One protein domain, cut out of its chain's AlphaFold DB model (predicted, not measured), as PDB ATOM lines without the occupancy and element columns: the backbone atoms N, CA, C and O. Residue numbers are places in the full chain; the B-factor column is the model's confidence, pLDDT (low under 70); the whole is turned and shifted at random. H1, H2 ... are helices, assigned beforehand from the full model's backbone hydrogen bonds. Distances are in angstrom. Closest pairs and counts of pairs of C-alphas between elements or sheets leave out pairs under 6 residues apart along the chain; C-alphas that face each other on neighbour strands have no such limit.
ATOM      1  N   LYS A 151      23.594  -2.553   1.178       94.25
ATOM      2  CA  LYS A 151      24.251  -3.396   2.185       94.25
ATOM      3  C   LYS A 151      23.206  -4.305   2.854       94.25
ATOM      4  O   LYS A 151      22.044  -3.895   2.901       94.25
ATOM      5  N   PRO A 152      23.588  -5.464   3.428       94.81
ATOM      6  CA  PRO A 152      22.648  -6.358   4.118       94.81
ATOM      7  C   PRO A 152      21.823  -5.651   5.199       94.81
ATOM      8  O   PRO A 152      20.640  -5.922   5.374       94.81
ATOM      9  N   TRP A 153      22.450  -4.694   5.882       94.19
ATOM     10  CA  TRP A 153      21.864  -3.911   6.961       94.19
ATOM     11  C   TRP A 153      21.068  -2.683   6.497       94.19
ATOM     12  O   TRP A 153      20.626  -1.883   7.318       94.19
ATOM     13  N   SER A 154      20.900  -2.477   5.190       93.69
ATOM     14  CA  SER A 154      20.013  -1.437   4.666       93.69
ATOM     15  C   SER A 154      18.562  -1.896   4.777       93.69
ATOM     16  O   SER A 154      18.290  -2.988   4.299       93.69
ATOM     17  N   PRO A 155      17.601  -1.075   5.239       92.56
ATOM     18  CA  PRO A 155      16.178  -1.443   5.238       92.56
ATOM     19  C   PRO A 155      15.627  -1.895   3.875       92.56
ATOM     20  O   PRO A 155      14.676  -2.666   3.799       92.56
ATOM     21  N   LEU A 156      16.270  -1.463   2.784       91.81
ATOM     22  CA  LEU A 156      15.888  -1.770   1.408       91.81
ATOM     23  C   LEU A 156      16.528  -3.053   0.852       91.81
ATOM     24  O   LEU A 156      16.399  -3.331  -0.338       91.81
ATOM     25  N   TRP A 157      17.219  -3.855   1.669       93.81
ATOM     26  CA  TRP A 157      17.950  -5.043   1.208       93.81
ATOM     27  C   TRP A 157      17.063  -6.096   0.514       93.81
ATOM     28  O   TRP A 157      17.565  -6.912  -0.255       93.81
ATOM     29  N   ARG A 158      15.741  -6.065   0.719       93.50
ATOM     30  CA  ARG A 158      14.767  -6.951   0.046       93.50
ATOM     31  C   ARG A 158      14.073  -6.316  -1.163       93.50
ATOM     32  O   ARG A 158      13.234  -6.961  -1.786       93.50
ATOM     33  N   THR A 159      14.416  -5.080  -1.512       90.88
ATOM     34  CA  THR A 159      13.717  -4.294  -2.533       90.88
ATOM     35  C   THR A 159      14.529  -4.232  -3.824       90.88
ATOM     36  O   THR A 159      15.633  -3.698  -3.838       90.88
ATOM     37  N   ALA A 160      13.972  -4.733  -4.933       90.62
ATOM     38  CA  ALA A 160      14.689  -4.860  -6.207       90.62
ATOM     39  C   ALA A 160      15.275  -3.535  -6.733       90.62
ATOM     40  O   ALA A 160      16.423  -3.510  -7.163       90.62
ATOM     41  N   CYS A 161      14.536  -2.426  -6.636       87.06
ATOM     42  CA  CYS A 161      14.993  -1.113  -7.110       87.06
ATOM     43  C   CYS A 161      16.092  -0.461  -6.246       87.06
ATOM     44  O   CYS A 161      16.608   0.593  -6.609       87.06
ATOM     45  N   ALA A 162      16.469  -1.067  -5.114       89.00
ATOM     46  CA  ALA A 162      17.623  -0.635  -4.321       89.00
ATOM     47  C   ALA A 162      18.958  -1.173  -4.862       89.00
ATOM     48  O   ALA A 162      20.026  -0.747  -4.416       89.00
ATOM     49  N   TYR A 163      18.894  -2.113  -5.804       91.06
ATOM     50  CA  TYR A 163      20.036  -2.680  -6.505       91.06
ATOM     51  C   TYR A 163      20.231  -1.954  -7.842       91.06
ATOM     52  O   TYR A 163      19.254  -1.476  -8.416       91.06
ATOM     53  N   PRO A 164      21.461  -1.904  -8.387       89.50
ATOM     54  CA  PRO A 164      21.661  -1.469  -9.768       89.50
ATOM     55  C   PRO A 164      20.834  -2.319 -10.744       89.50
ATOM     56  O   PRO A 164      20.636  -3.508 -10.491       89.50
ATOM     57  N   ASP A 165      20.411  -1.743 -11.872       86.94
ATOM     58  CA  ASP A 165      19.474  -2.370 -12.821       86.94
ATOM     59  C   ASP A 165      19.873  -3.798 -13.232       86.94
ATOM     60  O   ASP A 165      19.059  -4.721 -13.194       86.94
ATOM     61  N   GLU A 166      21.155  -4.017 -13.536       89.19
ATOM     62  CA  GLU A 166      21.694  -5.332 -13.919       89.19
ATOM     63  C   GLU A 166      21.589  -6.397 -12.810       89.19
ATOM     64  O   GLU A 166      21.612  -7.600 -13.087       89.19
ATOM     65  N   HIS A 167      21.454  -5.958 -11.557       90.56
ATOM     66  CA  HIS A 167      21.379  -6.785 -10.360       90.56
ATOM     67  C   HIS A 167      19.952  -6.963  -9.829       90.56
ATOM     68  O   HIS A 167      19.674  -7.993  -9.215       90.56
ATOM     69  N   GLY A 168      19.040  -6.018 -10.087       89.44
ATOM     70  CA  GLY A 168      17.660  -6.058  -9.582       89.44
ATOM     71  C   GLY A 168      16.889  -7.322  -9.987       89.44
ATOM     72  O   GLY A 168      16.098  -7.848  -9.203       89.44
ATOM     73  N   GLN A 169      17.188  -7.884 -11.162       91.62
ATOM     74  CA  GLN A 169      16.610  -9.152 -11.634       91.62
ATOM     75  C   GLN A 169      16.966 -10.373 -10.759       91.62
ATOM     76  O   GLN A 169      16.247 -11.370 -10.773       91.62
ATOM     77  N   PHE A 170      18.042 -10.297  -9.966       94.94
ATOM     78  CA  PHE A 170      18.502 -11.369  -9.075       94.94
ATOM     79  C   PHE A 170      18.045 -11.172  -7.623       94.94
ATOM     80  O   PHE A 170      18.654 -11.707  -6.695       94.94
ATOM     81  N   ILE A 171      16.986 -10.387  -7.390       94.19
ATOM     82  CA  ILE A 171      16.545 -10.027  -6.035       94.19
ATOM     83  C   ILE A 171      16.302 -11.247  -5.139       94.19
ATOM     84  O   ILE A 171      16.675 -11.231  -3.972       94.19
ATOM     85  N   LYS A 172      15.752 -12.347  -5.670       95.25
ATOM     86  CA  LYS A 172      15.507 -13.565  -4.879       95.25
ATOM     87  C   LYS A 172      16.812 -14.181  -4.368       95.25
ATOM     88  O   LYS A 172      16.887 -14.595  -3.215       95.25
ATOM     89  N   GLN A 173      17.842 -14.210  -5.209       96.06
ATOM     90  CA  GLN A 173      19.171 -14.709  -4.868       96.06
ATOM     91  C   GLN A 173      19.864 -13.789  -3.859       96.06
ATOM     92  O   GLN A 173      20.457 -14.278  -2.904       96.06
ATOM     93  N   TYR A 174      19.742 -12.468  -4.025       96.06
ATOM     94  CA  TYR A 174      20.237 -11.507  -3.039       96.06
ATOM     95  C   TYR A 174      19.551 -11.658  -1.682       96.06
ATOM     96  O   TYR A 174      20.231 -11.667  -0.661       96.06
ATOM     97  N   VAL A 175      18.225 -11.826  -1.661       95.88
ATOM     98  CA  VAL A 175      17.465 -12.042  -0.423       95.88
ATOM     99  C   VAL A 175      17.935 -13.321   0.269       95.88
ATOM    100  O   VAL A 175      18.214 -13.294   1.465       95.88
ATOM    101  N   ALA A 176      18.086 -14.422  -0.469       95.06
ATOM    102  CA  ALA A 176      18.607 -15.670   0.087       95.06
ATOM    103  C   ALA A 176      20.025 -15.496   0.660       95.06
ATOM    104  O   ALA A 176      20.293 -15.917   1.782       95.06
ATOM    105  N   PHE A 177      20.905 -14.809  -0.072       95.19
ATOM    106  CA  PHE A 177      22.278 -14.549   0.353       95.19
ATOM    107  C   PHE A 177      22.347 -13.657   1.608       95.19
ATOM    108  O   PHE A 177      23.011 -13.996   2.582       95.19
ATOM    109  N   PHE A 178      21.632 -12.528   1.641       96.75
ATOM    110  CA  PHE A 178      21.627 -11.638   2.808       96.75
ATOM    111  C   PHE A 178      20.870 -12.214   4.007       96.75
ATOM    112  O   PHE A 178      21.167 -11.833   5.135       96.75
ATOM    113  N   THR A 179      19.964 -13.174   3.806       96.50
ATOM    114  CA  THR A 179      19.358 -13.929   4.915       96.50
ATOM    115  C   THR A 179      20.427 -14.661   5.731       96.50
ATOM    116  O   THR A 179      20.355 -14.649   6.956       96.50
ATOM    117  N   GLU A 180      21.456 -15.225   5.090       93.75
ATOM    118  CA  GLU A 180      22.590 -15.851   5.788       93.75
ATOM    119  C   GLU A 180      23.359 -14.840   6.648       93.75
ATOM    120  O   GLU A 180      23.661 -15.115   7.810       93.75
ATOM    121  N   TRP A 181      23.615 -13.640   6.119       95.94
ATOM    122  CA  TRP A 181      24.252 -12.567   6.886       95.94
ATOM    123  C   TRP A 181      23.435 -12.195   8.129       95.94
ATOM    124  O   TRP A 181      23.984 -12.095   9.223       95.94
ATOM    125  N   TRP A 182      22.114 -12.051   7.983       97.25
ATOM    126  CA  TRP A 182      21.222 -11.741   9.099       97.25
ATOM    127  C   TRP A 182      21.162 -12.854  10.142       97.25
ATOM    128  O   TRP A 182      21.166 -12.563  11.335       97.25
ATOM    129  N   ILE A 183      21.144 -14.123   9.718       95.56
ATOM    130  CA  ILE A 183      21.217 -15.265  10.640       95.56
ATOM    131  C   ILE A 183      22.468 -15.151  11.521       95.56
ATOM    132  O   ILE A 183      22.374 -15.309  12.737       95.56
ATOM    133  N   ASN A 184      23.612 -14.817  10.924       94.31
ATOM    134  CA  ASN A 184      24.859 -14.624  11.659       94.31
ATOM    135  C   ASN A 184      24.818 -13.384  12.555       94.31
ATOM    136  O   ASN A 184      25.274 -13.449  13.691       94.31
ATOM    137  N   TYR A 185      24.237 -12.276  12.090       96.06
ATOM    138  CA  TYR A 185      24.046 -11.083  12.913       96.06
ATOM    139  C   TYR A 185      23.287 -11.399  14.209       96.06
ATOM    140  O   TYR A 185      23.809 -11.124  15.286       96.06
ATOM    141  N   TYR A 186      22.112 -12.039  14.114       97.56
ATOM    142  CA  TYR A 186      21.319 -12.430  15.287       97.56
ATOM    143  C   TYR A 186      22.084 -13.385  16.211       97.56
ATOM    144  O   TYR A 186      22.071 -13.211  17.428       97.56
ATOM    145  N   HIS A 187      22.821 -14.339  15.634       95.56
ATOM    146  CA  HIS A 187      23.690 -15.229  16.398       95.56
ATOM    147  C   HIS A 187      24.758 -14.460  17.200       95.56
ATOM    148  O   HIS A 187      24.899 -14.695  18.398       95.56
ATOM    149  N   PHE A 188      25.473 -13.516  16.577       94.38
ATOM    150  CA  PHE A 188      26.560 -12.771  17.225       94.38
ATOM    151  C   PHE A 188      26.092 -11.799  18.308       94.38
ATOM    152  O   PHE A 188      26.814 -11.579  19.277       94.38
ATOM    153  N   ILE A 189      24.894 -11.227  18.173       96.19
ATOM    154  CA  ILE A 189      24.313 -10.360  19.211       96.19
ATOM    155  C   ILE A 189      23.595 -11.153  20.317       96.19
ATOM    156  O   ILE A 189      23.083 -10.548  21.262       96.19
ATOM    157  N   GLY A 190      23.549 -12.488  20.203       96.56
ATOM    158  CA  GLY A 190      22.930 -13.381  21.180       96.56
ATOM    159  C   GLY A 190      21.402 -13.318  21.208       96.56
ATOM    160  O   GLY A 190      20.812 -13.542  22.262       96.56
ATOM    161  N   GLU A 191      20.757 -12.996  20.084       96.00
ATOM    162  CA  GLU A 191      19.296 -12.917  19.987       96.00
ATOM    163  C   GLU A 191      18.679 -14.078  19.226       96.00
ATOM    164  O   GLU A 191      19.238 -14.604  18.260       96.00
ATOM    165  N   GLU A 192      17.460 -14.430  19.633       95.44
ATOM    166  CA  GLU A 192      16.629 -15.322  18.847       95.44
ATOM    167  C   GLU A 192      16.233 -14.629  17.542       95.44
ATOM    168  O   GLU A 192      15.589 -13.579  17.515       95.44
ATOM    169  N   ARG A 193      16.637 -15.239  16.430       94.75
ATOM    170  CA  ARG A 193      16.288 -14.753  15.103       94.75
ATOM    171  C   ARG A 193      14.777 -14.901  14.873       94.75
ATOM    172  O   ARG A 193      14.265 -16.013  15.019       94.75
ATOM    173  N   PRO A 194      14.086 -13.867  14.365       95.25
ATOM    174  CA  PRO A 194      12.688 -13.990  13.969       95.25
ATOM    175  C   PRO A 194      12.456 -15.110  12.943       95.25
ATOM    176  O   PRO A 194      13.286 -15.360  12.063       95.25
ATOM    177  N   ALA A 195      11.298 -15.769  13.002       94.44
ATOM    178  CA  ALA A 195      10.927 -16.769  11.998       94.44
ATOM    179  C   ALA A 195      10.717 -16.129  10.612       94.44
ATOM    180  O   ALA A 195      11.143 -16.685   9.599       94.44
ATOM    181  N   ASP A 196      10.103 -14.944  10.582       94.75
ATOM    182  CA  ASP A 196       9.829 -14.202   9.358       94.75
ATOM    183  C   ASP A 196      11.005 -13.291   8.981       94.75
ATOM    184  O   ASP A 196      11.262 -12.278   9.632       94.75
ATOM    185  N   VAL A 197      11.668 -13.608   7.866       93.06
ATOM    186  CA  VAL A 197      12.745 -12.799   7.265       93.06
ATOM    187  C   VAL A 197      12.309 -11.349   7.031       93.06
ATOM    188  O   VAL A 197      13.136 -10.434   7.041       93.06
ATOM    189  N   SER A 198      11.008 -11.108   6.844       90.81
ATOM    190  CA  SER A 198      10.476  -9.771   6.617       90.81
ATOM    191  C   SER A 198      10.605  -8.826   7.816       90.81
ATOM    192  O   SER A 198      10.538  -7.606   7.649       90.81
ATOM    193  N   THR A 199      10.855  -9.392   8.995       92.12
ATOM    194  CA  THR A 199      10.994  -8.676  10.264       92.12
ATOM    195  C   THR A 199      12.445  -8.480  10.692       92.12
ATOM    196  O   THR A 199      12.690  -7.870  11.729       92.12
ATOM    197  N   PHE A 200      13.419  -8.953   9.906       95.56
ATOM    198  CA  PHE A 200      14.832  -8.723  10.209       95.56
ATOM    199  C   PHE A 200      15.151  -7.233  10.181       95.56
ATOM    200  O   PHE A 200      14.826  -6.544   9.210       95.56
ATOM    201  N   HIS A 201      15.801  -6.759  11.238       94.62
ATOM    202  CA  HIS A 201      16.163  -5.363  11.432       94.62
ATOM    203  C   HIS A 201      17.395  -5.255  12.332       94.62
ATOM    204  O   HIS A 201      17.697  -6.159  13.113       94.62
ATOM    205  N   LEU A 202      18.111  -4.137  12.215       95.62
ATOM    206  CA  LEU A 202      19.183  -3.821  13.150       95.62
ATOM    207  C   LEU A 202      18.585  -3.422  14.495       95.62
ATOM    208  O   LEU A 202      17.570  -2.724  14.536       95.62
ATOM    209  N   ARG A 203      19.275  -3.761  15.583       94.69
ATOM    210  CA  ARG A 203      19.013  -3.116  16.868       94.69
ATOM    211  C   ARG A 203      19.231  -1.598  16.784       94.69
ATOM    212  O   ARG A 203      20.116  -1.170  16.034       94.69
ATOM    213  N   PRO A 204      18.512  -0.790  17.584       94.06
ATOM    214  CA  PRO A 204      18.676   0.664  17.595       94.06
ATOM    215  C   PRO A 204      20.129   1.125  17.786       94.06
ATOM    216  O   PRO A 204      20.584   2.018  17.077       94.06
ATOM    217  N   GLU A 205      20.897   0.485  18.671       95.00
ATOM    218  CA  GLU A 205      22.309   0.813  18.916       95.00
ATOM    219  C   GLU A 205      23.238   0.496  17.730       95.00
ATOM    220  O   GLU A 205      24.324   1.065  17.617       95.00
ATOM    221  N   HIS A 206      22.811  -0.389  16.827       94.38
ATOM    222  CA  HIS A 206      23.539  -0.758  15.613       94.38
ATOM    223  C   HIS A 206      23.099   0.068  14.393       94.38
ATOM    224  O   HIS A 206      23.721  -0.024  13.336       94.38
ATOM    225  N   ASP A 207      22.069   0.908  14.539       93.88
ATOM    226  CA  ASP A 207      21.603   1.864  13.535       93.88
ATOM    227  C   ASP A 207      21.668   3.302  14.074       93.88
ATOM    228  O   ASP A 207      20.638   3.940  14.306       93.88
ATOM    229  N   PRO A 208      22.876   3.874  14.226       91.12
ATOM    230  CA  PRO A 208      23.035   5.240  14.728       91.12
ATOM    231  C   PRO A 208      22.365   6.293  13.831       91.12
ATOM    232  O   PRO A 208      22.167   7.429  14.251       91.12
ATOM    233  N   SER A 209      22.017   5.933  12.590       88.88
ATOM    234  CA  SER A 209      21.282   6.797  11.667       88.88
ATOM    235  C   SER A 209      19.758   6.722  11.802       88.88
ATOM    236  O   SER A 209      19.072   7.492  11.135       88.88
ATOM    237  N   GLY A 210      19.225   5.801  12.611       89.88
ATOM    238  CA  GLY A 210      17.785   5.607  12.813       89.88
ATOM    239  C   GLY A 210      17.007   5.217  11.550       89.88
ATOM    240  O   GLY A 210      15.785   5.365  11.512       89.88
ATOM    241  N   LYS A 211      17.689   4.727  10.507       89.00
ATOM    242  CA  LYS A 211      17.089   4.395   9.207       89.00
ATOM    243  C   LYS A 211      15.998   3.339   9.324       89.00
ATOM    244  O   LYS A 211      14.963   3.488   8.682       89.00
ATOM    245  N   TRP A 212      16.209   2.303  10.131       90.62
ATOM    246  CA  TRP A 212      15.241   1.238  10.389       90.62
ATOM    247  C   TRP A 212      14.029   1.736  11.170       90.62
ATOM    248  O   TRP A 212      12.911   1.356  10.839       90.62
ATOM    249  N   ALA A 213      14.226   2.629  12.143       87.12
ATOM    250  CA  ALA A 213      13.122   3.218  12.903       87.12
ATOM    251  C   ALA A 213      12.228   4.115  12.027       87.12
ATOM    252  O   ALA A 213      11.016   4.149  12.211       87.12
ATOM    253  N   SER A 214      12.818   4.816  11.054       84.12
ATOM    254  CA  SER A 214      12.090   5.660  10.095       84.12
ATOM    255  C   SER A 214      11.554   4.917   8.864       84.12
ATOM    256  O   SER A 214      10.916   5.529   8.008       84.12
ATOM    257  N   TYR A 215      11.861   3.626   8.716       83.62
ATOM    258  CA  TYR A 215      11.553   2.882   7.500       83.62
ATOM    259  C   TYR A 215      10.088   2.436   7.465       83.62
ATOM    260  O   TYR A 215       9.642   1.667   8.313       83.62
ATOM    261  N   ASP A 216       9.361   2.862   6.428       79.62
ATOM    262  CA  ASP A 216       8.021   2.362   6.123       79.62
ATOM    263  C   ASP A 216       8.069   1.319   4.984       79.62
ATOM    264  O   ASP A 216       8.239   1.685   3.811       79.62
ATOM    265  N   PRO A 217       7.866   0.020   5.279       69.81
ATOM    266  CA  PRO A 217       7.848  -1.027   4.264       69.81
ATOM    267  C   PRO A 217       6.701  -0.884   3.252       69.81
ATOM    268  O   PRO A 217       6.818  -1.401   2.141       69.81
ATOM    269  N   LYS A 218       5.613  -0.166   3.574       66.12
ATOM    270  CA  LYS A 218       4.503   0.092   2.635       66.12
ATOM    271  C   LYS A 218       4.829   1.215   1.643       66.12
ATOM    272  O   LYS A 218       4.316   1.207   0.525       66.12
ATOM    273  N   GLY A 219       5.714   2.141   2.016       58.66
ATOM    274  CA  GLY A 219       6.233   3.211   1.156       58.66
ATOM    275  C   GLY A 219       7.393   2.789   0.242       58.66
ATOM    276  O   GLY A 219       7.723   3.504  -0.706       58.66
ATOM    277  N   ALA A 220       7.980   1.609   0.475       56.28
ATOM    278  CA  ALA A 220       9.204   1.124  -0.175       56.28
ATOM    279  C   ALA A 220       9.111   0.897  -1.700       56.28
ATOM    280  O   ALA A 220      10.135   0.683  -2.345       56.28
ATOM    281  N   ASN A 221       7.915   0.991  -2.293       52.53
ATOM    282  CA  ASN A 221       7.733   1.014  -3.751       52.53
ATOM    283  C   ASN A 221       8.301   2.286  -4.409       52.53
ATOM    284  O   ASN A 221       8.450   2.330  -5.629       52.53
ATOM    285  N   LYS A 222       8.628   3.319  -3.625       55.47
ATOM    286  CA  LYS A 222       9.344   4.511  -4.085       55.47
ATOM    287  C   LYS A 222      10.806   4.395  -3.670       55.47
ATOM    288  O   LYS A 222      11.210   4.915  -2.635       55.47
TER     289      LYS A 222
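AT A GLANCE: This is residues 151 to 222 of the 233 residues of a protein of Pycnococcus provasolii (UniProt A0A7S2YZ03). The model has little regular structure: one long helix, H2, runs along one side, the short H1 sits by its first end, and unnamed chain fills the rest. Residues 151 to 164 lie beside H2, and the stretch after it folds back so that residues 208 to 222 lie on their far side from H2. The printed part has 72 residues, with H1 then H2 holding 22 and no named strand; the class is all helix. It is compact, with a radius of gyration of the C-alphas of 12.4 A and spans of 36 by 24 by 19 A.

HOW THE PARTS SIT: Look at H1, residues 165 to 168, and H2, residues 171 to 188: they meet only through their tight link of 2 residues. In H2, 12 of 14 O i to N i+4 pairs are within hydrogen-bond range; H1 is too short for such a pair.

IN THESE COORDINATES: Find C-alpha 165 at (19.474, -2.370, -12.821); H1 runs 5.2 A from there. H2 runs 25.5 A, from C-alpha 171 at (16.545, -10.027, -6.035) to C-alpha 188 at (26.560, -12.771, 17.225).

THE WHOLE: The C-alphas farthest apart, of Glu 166 and Gly 190, are 36.0 A apart. The printed part has no cut; pLDDT is under 70 at residues 217 to 222.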